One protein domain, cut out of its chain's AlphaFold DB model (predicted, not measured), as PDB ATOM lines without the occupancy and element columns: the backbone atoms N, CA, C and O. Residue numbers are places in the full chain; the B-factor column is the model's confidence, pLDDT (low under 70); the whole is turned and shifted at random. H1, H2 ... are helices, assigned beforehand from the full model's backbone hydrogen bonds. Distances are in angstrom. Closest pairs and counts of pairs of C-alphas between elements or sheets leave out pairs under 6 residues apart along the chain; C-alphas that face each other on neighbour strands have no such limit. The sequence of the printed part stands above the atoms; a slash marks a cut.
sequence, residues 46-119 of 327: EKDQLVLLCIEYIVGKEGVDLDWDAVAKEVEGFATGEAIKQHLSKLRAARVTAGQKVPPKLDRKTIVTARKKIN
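What this domain is: This is residues 46 to 119 of the 327 residues of an uncharacterized protein of Zasmidium cellare ATCC 36951 (UniProt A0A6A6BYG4). Look for a flat, roughly three-sided arrangement: two long helices, H1 and H3, cross steeply, with the first part of H1 meeting H3 partway along, while the short H2 sits across the first end of H3 and residues 63 to 67 run between the last end of H1 and H2. H4 packs on the last end of H1 and extends the flat shape at that corner, and residues 98 to 107, without a named element, run back from the far end of H3 to reach it. The printed part has 74 residues with four named helices, H1, H2, H3 and H4 in that order, and no named strand; its class is all helix. It is only just compact, close to loose, with a radius of gyration of the C-alphas of 13.1 A, and the C-alphas span 36 by 32 by 17 A.

Where its parts are: Find C-alpha 46 at (295.078, 168.505, 236.348); from there H1, residues 46 to 62, runs 24.7 A to C-alpha 62. Next comes H2, residues 68 to 75, a short helix of 8 residues. Go on to C-alpha 81 at (294.873, 156.154, 217.825), where H3, residues 81 to 97, begins its 24.9 A from first to last C-alpha. H4, residues 108 to 118, covers 15.8 A and ends at C-alpha 118, at (315.633, 148.848, 221.645).

How they stand to each other: Start at H1, which touches H3 with residues 49 to 53 alone, while H3 touches it with residues 88 to 92 alone. Their closest C-alphas are those of Leu 53 and Leu 88, 7.0 A apart, and the helices run opposite ways at a steep tilt of 62 degrees. Further along, H1 touches H4 with residues 60 to 62 alone; the closest C-alphas, of Gly 60 and Ile 111, are 5.7 A apart. H1 and H4 run the same way at a steep tilt of 62 degrees. H3 touches H2 with residues 81 to 85 alone, and the closest C-alphas of the two helices, those of Trp 68 and Gly 81, are 4.3 A apart. H2 and H3 are about perpendicular, at 88 degrees. H2 and H4 are apart, as are H1 and H2, and H3 and H4. In H2, H3 and H4 every O i to N i+4 pair is within hydrogen-bond range, and in H1 12 of 13 are.

The domain as a whole: Look for the two C-alphas farthest apart at Ala 98 and Asn 119, 37.8 A from each other. The printed part has no cut from residue 46 to residue 119. The links from H1 to H2 and from H2 to H3 are tight, the link from H3 to H4, of 10 residues, is short, and no link is long. In the B-factor column the mean pLDDT of the printed part is 94.5, and no printed residue is under 70.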
ATOM      1  N   GLU A  46     293.769 167.901 236.599       94.38
ATOM      2  CA  GLU A  46     295.078 168.505 236.348       94.38
ATOM      3  C   GLU A  46     296.275 167.647 236.774       94.38
ATOM      4  O   GLU A  46     297.398 167.944 236.391       94.38
ATOM      5  N   LYS A  47     296.115 166.622 237.606       95.81
ATOM      6  CA  LYS A  47     297.202 165.668 237.882       95.81
ATOM      7  C   LYS A  47     297.134 164.499 236.923       95.81
ATOM      8  O   LYS A  47     298.172 164.070 236.431       95.81
ATOM      9  N   ASP A  48     295.930 164.041 236.611       95.88
ATOM     10  CA  ASP A  48     295.707 162.942 235.679       95.88
ATOM     11  C   ASP A  48     296.261 163.259 234.285       95.88
ATOM     12  O   ASP A  48     297.178 162.600 233.794       95.88
ATOM     13  N   GLN A  49     295.878 164.414 233.735       96.25
ATOM     14  CA  GLN A  49     296.444 164.921 232.489       96.25
ATOM     15  C   GLN A  49     297.988 165.018 232.545       96.25
ATOM     16  O   GLN A  49     298.644 165.058 231.511       96.25
ATOM     17  N   LEU A  50     298.613 165.179 233.724       96.25
ATOM     18  CA  LEU A  50     300.073 165.374 233.854       96.25
ATOM     19  C   LEU A  50     300.751 164.024 233.794       96.25
ATOM     20  O   LEU A  50     301.748 163.870 233.094       96.25
ATOM     21  N   VAL A  51     300.164 163.052 234.481       97.00
ATOM     22  CA  VAL A  51     300.567 161.655 234.420       97.00
ATOM     23  C   VAL A  51     300.492 161.148 232.982       97.00
ATOM     24  O   VAL A  51     301.488 160.607 232.509       97.00
ATOM     25  N   LEU A  52     299.415 161.432 232.243       96.25
ATOM     26  CA  LEU A  52     299.297 161.053 230.828       96.25
ATOM     27  C   LEU A  52     300.444 161.613 229.964       96.25
ATOM     28  O   LEU A  52     301.097 160.871 229.228       96.25
ATOM     29  N   LEU A  53     300.766 162.904 230.104       96.62
ATOM     30  CA  LEU A  53     301.878 163.521 229.365       96.62
ATOM     31  C   LEU A  53     303.257 163.002 229.795       96.62
ATOM     32  O   LEU A  53     304.187 162.966 228.982       96.62
ATOM     33  N   CYS A  54     303.409 162.627 231.067       97.25
ATOM     34  CA  CYS A  54     304.625 162.017 231.596       97.25
ATOM     35  C   CYS A  54     304.825 160.600 231.053       97.25
ATOM     36  O   CYS A  54     305.948 160.264 230.689       97.25
ATOM     37  N   ILE A  55     303.761 159.799 230.951       96.44
ATOM     38  CA  ILE A  55     303.814 158.457 230.357       96.44
ATOM     39  C   ILE A  55     304.257 158.559 228.896       96.44
ATOM     40  O   ILE A  55     305.237 157.921 228.518       96.44
ATOM     41  N   GLU A  56     303.628 159.436 228.103       95.19
ATOM     42  CA  GLU A  56     304.022 159.673 226.706       95.19
ATOM     43  C   GLU A  56     305.513 160.053 226.596       95.19
ATOM     44  O   GLU A  56     306.241 159.559 225.731       95.19
ATOM     45  N   TYR A  57     305.992 160.911 227.504       96.06
ATOM     46  CA  TYR A  57     307.392 161.324 227.550       96.06
ATOM     47  C   TYR A  57     308.343 160.178 227.928       96.06
ATOM     48  O   TYR A  57     309.384 160.018 227.294       96.06
ATOM     49  N   ILE A  58     308.027 159.379 228.947       96.12
ATOM     50  CA  ILE A  58     308.890 158.269 229.383       96.12
ATOM     51  C   ILE A  58     308.988 157.226 228.273       96.12
ATOM     52  O   ILE A  58     310.092 156.856 227.878       96.12
ATOM     53  N   VAL A  59     307.851 156.853 227.692       95.25
ATOM     54  CA  VAL A  59     307.793 155.868 226.613       95.25
ATOM     55  C   VAL A  59     308.570 156.351 225.380       95.25
ATOM     56  O   VAL A  59     309.401 155.622 224.833       95.25
ATOM     57  N   GLY A  60     308.410 157.620 224.995       93.75
ATOM     58  CA  GLY A  60     309.180 158.203 223.894       93.75
ATOM     59  C   GLY A  60     310.684 158.312 224.177       93.75
ATOM     60  O   GLY A  60     311.492 158.211 223.251       93.75
ATOM     61  N   LYS A  61     311.077 158.514 225.442       94.75
ATOM     62  CA  LYS A  61     312.482 158.583 225.871       94.75
ATOM     63  C   LYS A  61     313.144 157.208 225.845       94.75
ATOM     64  O   LYS A  61     314.308 157.112 225.457       94.75
ATOM     65  N   GLU A  62     312.417 156.176 226.251       94.88
ATOM     66  CA  GLU A  62     312.865 154.788 226.150       94.88
ATOM     67  C   GLU A  62     312.917 154.348 224.685       94.88
ATOM     68  O   GLU A  62     313.839 153.646 224.285       94.88
ATOM     69  N   GLY A  63     312.028 154.880 223.843       93.62
ATOM     70  CA  GLY A  63     311.925 154.505 222.436       93.62
ATOM     71  C   GLY A  63     311.024 153.292 222.228       93.62
ATOM     72  O   GLY A  63     311.162 152.607 221.217       93.62
ATOM     73  N   VAL A  64     310.133 153.025 223.183       93.81
ATOM     74  CA  VAL A  64     309.042 152.066 223.026       93.81
ATOM     75  C   VAL A  64     307.937 152.752 222.222       93.81
ATOM     76  O   VAL A  64     307.597 153.909 222.470       93.81
ATOM     77  N   ASP A  65     307.403 152.058 221.223       91.25
ATOM     78  CA  ASP A  65     306.291 152.567 220.425       91.25
ATOM     79  C   ASP A  65     304.981 152.077 221.017       91.25
ATOM     80  O   ASP A  65     304.743 150.876 221.090       91.25
ATOM     81  N   LEU A  66     304.146 153.022 221.455       92.69
ATOM     82  CA  LEU A  66     302.788 152.721 221.892       92.69
ATOM     83  C   LEU A  66     301.917 152.469 220.670       92.69
ATOM     84  O   LEU A  66     301.819 153.321 219.778       92.69
ATOM     85  N   ASP A  67     301.274 151.309 220.666       95.69
ATOM     86  CA  ASP A  67     300.212 151.001 219.725       95.69
ATOM     87  C   ASP A  67     298.938 151.737 220.152       95.69
ATOM     88  O   ASP A  67     298.091 151.227 220.884       95.69
ATOM     89  N   TRP A  68     298.840 152.995 219.730       95.00
ATOM     90  CA  TRP A  68     297.695 153.845 220.037       95.00
ATOM     91  C   TRP A  68     296.388 153.315 219.446       95.00
ATOM     92  O   TRP A  68     295.332 153.660 219.962       95.00
ATOM     93  N   ASP A  69     296.443 152.484 218.402       95.88
ATOM     94  CA  ASP A  69     295.247 151.880 217.818       95.88
ATOM     95  C   ASP A  69     294.728 150.741 218.701       95.88
ATOM     96  O   ASP A  69     293.519 150.597 218.867       95.88
ATOM     97  N   ALA A  70     295.622 149.970 219.331       96.31
ATOM     98  CA  ALA A  70     295.237 149.014 220.369       96.31
ATOM     99  C   ALA A  70     294.657 149.724 221.602       96.31
ATOM    100  O   ALA A  70     293.610 149.324 222.096       96.31
ATOM    101  N   VAL A  71     295.283 150.820 222.049       95.06
ATOM    102  CA  VAL A  71     294.765 151.621 223.175       95.06
ATOM    103  C   VAL A  71     293.381 152.188 222.860       95.06
ATOM    104  O   VAL A  71     292.504 152.160 223.715       95.06
ATOM    105  N   ALA A  72     293.163 152.682 221.642       96.38
ATOM    106  CA  ALA A  72     291.877 153.247 221.262       96.38
ATOM    107  C   ALA A  72     290.749 152.210 221.323       96.38
ATOM    108  O   ALA A  72     289.705 152.508 221.889       96.38
ATOM    109  N   LYS A  73     291.002 150.977 220.859       96.44
ATOM    110  CA  LYS A  73     290.036 149.868 220.943       96.44
ATOM    111  C   LYS A  73     289.606 149.544 222.375       96.44
ATOM    112  O   LYS A  73     288.461 149.152 222.568       96.44
ATOM    113  N   GLU A  74     290.507 149.695 223.344       96.81
ATOM    114  CA  GLU A  74     290.220 149.444 224.763       96.81
ATOM    115  C   GLU A  74     289.453 150.594 225.426       96.81
ATOM    116  O   GLU A  74     288.647 150.363 226.324       96.81
ATOM    117  N   VAL A  75     289.710 151.841 225.013       92.56
ATOM    118  CA  VAL A  75     289.043 153.019 225.590       92.56
ATOM    119  C   VAL A  75     287.626 153.152 225.050       92.56
ATOM    120  O   VAL A  75     286.675 153.258 225.818       92.56
ATOM    121  N   GLU A  76     287.489 153.180 223.726       90.19
ATOM    122  CA  GLU A  76     286.217 153.424 223.061       90.19
ATOM    123  C   GLU A  76     286.262 152.854 221.644       90.19
ATOM    124  O   GLU A  76     287.145 153.187 220.854       90.19
ATOM    125  N   GLY A  77     285.287 152.016 221.284       89.88
ATOM    126  CA  GLY A  77     285.305 151.267 220.020       89.88
ATOM    127  C   GLY A  77     285.380 152.123 218.744       89.88
ATOM    128  O   GLY A  77     285.744 151.605 217.689       89.88
ATOM    129  N   PHE A  78     285.068 153.419 218.829       90.75
ATOM    130  CA  PHE A  78     285.109 154.367 217.710       90.75
ATOM    131  C   PHE A  78     286.314 155.313 217.737       90.75
ATOM    132  O   PHE A  78     286.564 156.018 216.753       90.75
ATOM    133  N   ALA A  79     287.077 155.343 218.830       93.50
ATOM    134  CA  ALA A  79     288.256 156.184 218.911       93.50
ATOM    135  C   ALA A  79     289.346 155.655 217.966       93.50
ATOM    136  O   ALA A  79     289.562 154.453 217.813       93.50
ATOM    137  N   THR A  80     290.075 156.573 217.333       97.19
ATOM    138  CA  THR A  80     291.267 156.234 216.544       97.19
ATOM    139  C   THR A  80     292.518 156.584 217.337       97.19
ATOM    140  O   THR A  80     292.530 157.566 218.086       97.19
ATOM    141  N   GLY A  81     293.615 155.842 217.147       95.44
ATOM    142  CA  GLY A  81     294.873 156.154 217.825       95.44
ATOM    143  C   GLY A  81     295.381 157.568 217.514       95.44
ATOM    144  O   GLY A  81     296.046 158.201 218.336       95.44
ATOM    145  N   GLU A  82     295.029 158.113 216.348       95.75
ATOM    146  CA  GLU A  82     295.366 159.486 215.976       95.75
ATOM    147  C   GLU A  82     294.550 160.529 216.753       95.75
ATOM    148  O   GLU A  82     295.115 161.544 217.164       95.75
ATOM    149  N   ALA A  83     293.267 160.267 217.032       96.19
ATOM    150  CA  ALA A  83     292.444 161.134 217.876       96.19
ATOM    151  C   ALA A  83     293.037 161.262 219.290       96.19
ATOM    152  O   ALA A  83     293.144 162.370 219.818       96.19
ATOM    153  N   ILE A  84     293.542 160.161 219.858       96.19
ATOM    154  CA  ILE A  84     294.213 160.167 221.168       96.19
ATOM    155  C   ILE A  84     295.480 161.034 221.136       96.19
ATOM    156  O   ILE A  84     295.671 161.896 221.997       96.19
ATOM    157  N   LYS A  85     296.341 160.885 220.121       95.44
ATOM    158  CA  LYS A  85     297.553 161.723 219.984       95.44
ATOM    159  C   LYS A  85     297.224 163.207 219.819       95.44
ATOM    160  O   LYS A  85     297.928 164.073 220.354       95.44
ATOM    161  N   GLN A  86     296.169 163.518 219.068       96.44
ATOM    162  CA  GLN A  86     295.683 164.888 218.918       96.44
ATOM    163  C   GLN A  86     295.187 165.435 220.257       96.44
ATOM    164  O   GLN A  86     295.554 166.552 220.627       96.44
ATOM    165  N   HIS A  87     294.433 164.637 221.013       95.56
ATOM    166  CA  HIS A  87     293.979 164.999 222.350       95.56
ATOM    167  C   HIS A  87     295.160 165.300 223.289       95.56
ATOM    168  O   HIS A  87     295.215 166.379 223.878       95.56
ATOM    169  N   LEU A  88     296.188 164.442 223.337       96.00
ATOM    170  CA  LEU A  88     297.411 164.692 224.119       96.00
ATOM    171  C   LEU A  88     298.132 165.984 223.694       96.00
ATOM    172  O   LEU A  88     298.629 166.743 224.530       96.00
ATOM    173  N   SER A  89     298.160 166.277 222.392       95.75
ATOM    174  CA  SER A  89     298.737 167.519 221.868       95.75
ATOM    175  C   SER A  89     297.961 168.760 222.327       95.75
ATOM    176  O   SER A  89     298.587 169.766 222.679       95.75
ATOM    177  N   LYS A  90     296.623 168.679 222.381       96.12
ATOM    178  CA  LYS A  90     295.751 169.732 222.925       96.12
ATOM    179  C   LYS A  90     295.974 169.916 224.429       96.12
ATOM    180  O   LYS A  90     296.176 171.046 224.864       96.12
ATOM    181  N   LEU A  91     296.064 168.830 225.204       96.88
ATOM    182  CA  LEU A  91     296.369 168.885 226.643       96.88
ATOM    183  C   LEU A  91     297.707 169.579 226.932       96.88
ATOM    184  O   LEU A  91     297.807 170.387 227.856       96.88
ATOM    185  N   ARG A  92     298.744 169.311 226.123       96.62
ATOM    186  CA  ARG A  92     300.027 170.031 226.226       96.62
ATOM    187  C   ARG A  92     299.838 171.532 226.025       96.62
ATOM    188  O   ARG A  92     300.400 172.303 226.795       96.62
ATOM    189  N   ALA A  93     299.087 171.943 225.002       96.62
ATOM    190  CA  ALA A  93     298.848 173.356 224.717       96.62
ATOM    191  C   ALA A  93     298.062 174.037 225.848       96.62
ATOM    192  O   ALA A  93     298.535 175.043 226.370       96.62
ATOM    193  N   ALA A  94     296.952 173.434 226.286       96.31
ATOM    194  CA  ALA A  94     296.100 173.944 227.363       96.31
ATOM    195  C   ALA A  94     296.867 174.146 228.682       96.31
ATOM    196  O   ALA A  94     296.683 175.130 229.396       96.31
ATOM    197  N   ARG A  95     297.801 173.244 228.995       96.56
ATOM    198  CA  ARG A  95     298.669 173.405 230.162       96.56
ATOM    199  C   ARG A  95     299.703 174.507 230.033       96.56
ATOM    200  O   ARG A  95     299.982 175.188 231.016       96.56
ATOM    201  N   VAL A  96     300.312 174.641 228.854       96.88
ATOM    202  CA  VAL A  96     301.291 175.704 228.599       96.88
ATOM    203  C   VAL A  96     300.609 177.066 228.705       96.88
ATOM    204  O   VAL A  96     301.178 177.967 229.315       96.88
ATOM    205  N   THR A  97     299.384 177.207 228.189       97.06
ATOM    206  CA  THR A  97     298.596 178.442 228.326       97.06
ATOM    207  C   THR A  97     298.210 178.726 229.775       97.06
ATOM    208  O   THR A  97     298.248 179.876 230.188       97.06
ATOM    209  N   ALA A  98     297.932 177.691 230.573       96.38
ATOM    210  CA  ALA A  98     297.683 177.822 232.011       96.38
ATOM    211  C   ALA A  98     298.958 178.058 232.854       96.38
ATOM    212  O   ALA A  98     298.881 178.135 234.078       96.38
ATOM    213  N   GLY A  99     300.149 178.114 232.240       96.56
ATOM    214  CA  GLY A  99     301.421 178.274 232.956       96.56
ATOM    215  C   GLY A  99     301.800 177.078 233.840       96.56
ATOM    216  O   GLY A  99     302.665 177.189 234.710       96.56
ATOM    217  N   GLN A 100     301.165 175.923 233.638       95.69
ATOM    218  CA  GLN A 100     301.434 174.718 234.413       95.69
ATOM    219  C   GLN A 100     302.714 174.024 233.936       95.69
ATOM    220  O   GLN A 100     303.172 174.180 232.802       95.69
ATOM    221  N   LYS A 101     303.306 173.199 234.806       94.81
ATOM    222  CA  LYS A 101     304.488 172.405 234.447       94.81
ATOM    223  C   LYS A 101     304.107 171.361 233.397       94.81
ATOM    224  O   LYS A 101     303.248 170.518 233.643       94.81
ATOM    225  N   VAL A 102     304.785 171.385 232.251       96.25
ATOM    226  CA  VAL A 102     304.591 170.417 231.161       96.25
ATOM    227  C   VAL A 102     305.915 169.727 230.843       96.25
ATOM    228  O   VAL A 102     306.939 170.406 230.743       96.25
ATOM    229  N   PRO A 103     305.929 168.394 230.652       95.12
ATOM    230  CA  PRO A 103     307.115 167.699 230.176       95.12
ATOM    231  C   PRO A 103     307.584 168.273 228.828       95.12
ATOM    232  O   PRO A 103     306.752 168.489 227.936       95.12
ATOM    233  N   PRO A 104     308.896 168.495 228.633       93.12
ATOM    234  CA  PRO A 104     309.418 169.007 227.373       93.12
ATOM    235  C   PRO A 104     309.063 168.061 226.221       93.12
ATOM    236  O   PRO A 104     309.081 166.836 226.371       93.12
ATOM    237  N   LYS A 105     308.731 168.626 225.055       91.94
ATOM    238  CA  LYS A 105     308.487 167.827 223.849       91.94
ATOM    239  C   LYS A 105     309.784 167.121 223.462       91.94
ATOM    240  O   LYS A 105     310.834 167.752 223.374       91.94
ATOM    241  N   LEU A 106     309.708 165.812 223.246       91.81
ATOM    242  CA  LEU A 106     310.854 165.038 222.794       91.81
ATOM    243  C   LEU A 106     311.167 165.373 221.341       91.81
ATOM    244  O   LEU A 106     310.290 165.357 220.474       91.81
ATOM    245  N   ASP A 107     312.440 165.632 221.068       93.75
ATOM    246  CA  ASP A 107     312.901 165.806 219.704       93.75
ATOM    247  C   ASP A 107     312.698 164.512 218.916       93.75
ATOM    248  O   ASP A 107     313.115 163.428 219.318       93.75
ATOM    249  N   ARG A 108     312.155 164.620 217.703       92.00
ATOM    250  CA  ARG A 108     312.002 163.458 216.812       92.00
ATOM    251  C   ARG A 108     313.317 162.690 216.621       92.00
ATOM    252  O   ARG A 108     313.308 161.476 216.439       92.00
ATOM    253  N   LYS A 109     314.454 163.390 216.676       93.69
ATOM    254  CA  LYS A 109     315.789 162.785 216.586       93.69
ATOM    255  C   LYS A 109     316.086 161.877 217.779       93.69
ATOM    256  O   LYS A 109     316.586 160.778 217.561       93.69
ATOM    257  N   THR A 110     315.770 162.304 219.003       91.94
ATOM    258  CA  THR A 110     316.046 161.514 220.211       91.94
ATOM    259  C   THR A 110     315.185 160.259 220.237       91.94
ATOM    260  O   THR A 110     315.722 159.173 220.440       91.94
ATOM    261  N   ILE A 111     313.903 160.377 219.883       91.69
ATOM    262  CA  ILE A 111     312.982 159.236 219.776       91.69
ATOM    263  C   ILE A 111     313.501 158.214 218.755       91.69
ATOM    264  O   ILE A 111     313.607 157.029 219.058       91.69
ATOM    265  N   VAL A 112     313.902 158.658 217.557       91.12
ATOM    266  CA  VAL A 112     314.445 157.752 216.526       91.12
ATOM    267  C   VAL A 112     315.721 157.061 217.008       91.12
ATOM    268  O   VAL A 112     315.901 155.871 216.758       91.12
ATOM    269  N   THR A 113     316.610 157.771 217.709       92.69
ATOM    270  CA  THR A 113     317.816 157.140 218.266       92.69
ATOM    271  C   THR A 113     317.506 156.153 219.387       92.69
ATOM    272  O   THR A 113     318.209 155.156 219.497       92.69
ATOM    273  N   ALA A 114     316.473 156.402 220.193       92.44
ATOM    274  CA  ALA A 114     316.046 155.506 221.262       92.44
ATOM    275  C   ALA A 114     315.422 154.223 220.689       92.44
ATOM    276  O   ALA A 114     315.872 153.127 221.012       92.44
ATOM    277  N   ARG A 115     314.512 154.350 219.711       89.94
ATOM    278  CA  ARG A 115     313.906 153.212 218.993       89.94
ATOM    279  C   ARG A 115     314.950 152.279 218.377       89.94
ATOM    280  O   ARG A 115     314.856 151.063 218.506       89.94
ATOM    281  N   LYS A 116     315.985 152.854 217.754       90.06
ATOM    282  CA  LYS A 116     317.096 152.089 217.161       90.06
ATOM    283  C   LYS A 116     317.898 151.280 218.180       90.06
ATOM    284  O   LYS A 116     318.511 150.290 217.798       90.06
ATOM    285  N   LYS A 117     317.925 151.701 219.450       90.12
ATOM    286  CA  LYS A 117     318.626 150.979 220.519       90.12
ATOM    287  C   LYS A 117     317.823 149.789 221.032       90.12
ATOM    288  O   LYS A 117     318.427 148.766 221.320       90.12
ATOM    289  N   ILE A 118     316.500 149.925 221.143       90.06
ATOM    290  CA  ILE A 118     315.633 148.848 221.645       90.06
ATOM    291  C   ILE A 118     315.467 147.748 220.599       90.06
ATOM    292  O   ILE A 118     315.602 146.574 220.919       90.06
ATOM    293  N   ASN A 119     315.221 148.122 219.342       84.50
ATOM    294  CA  ASN A 119     314.952 147.167 218.273       84.50
ATOM    295  C   ASN A 119     315.991 147.272 217.146       84.50
ATOM    296  O   ASN A 119     315.640 147.658 216.026       84.50
TER     297      ASN A 119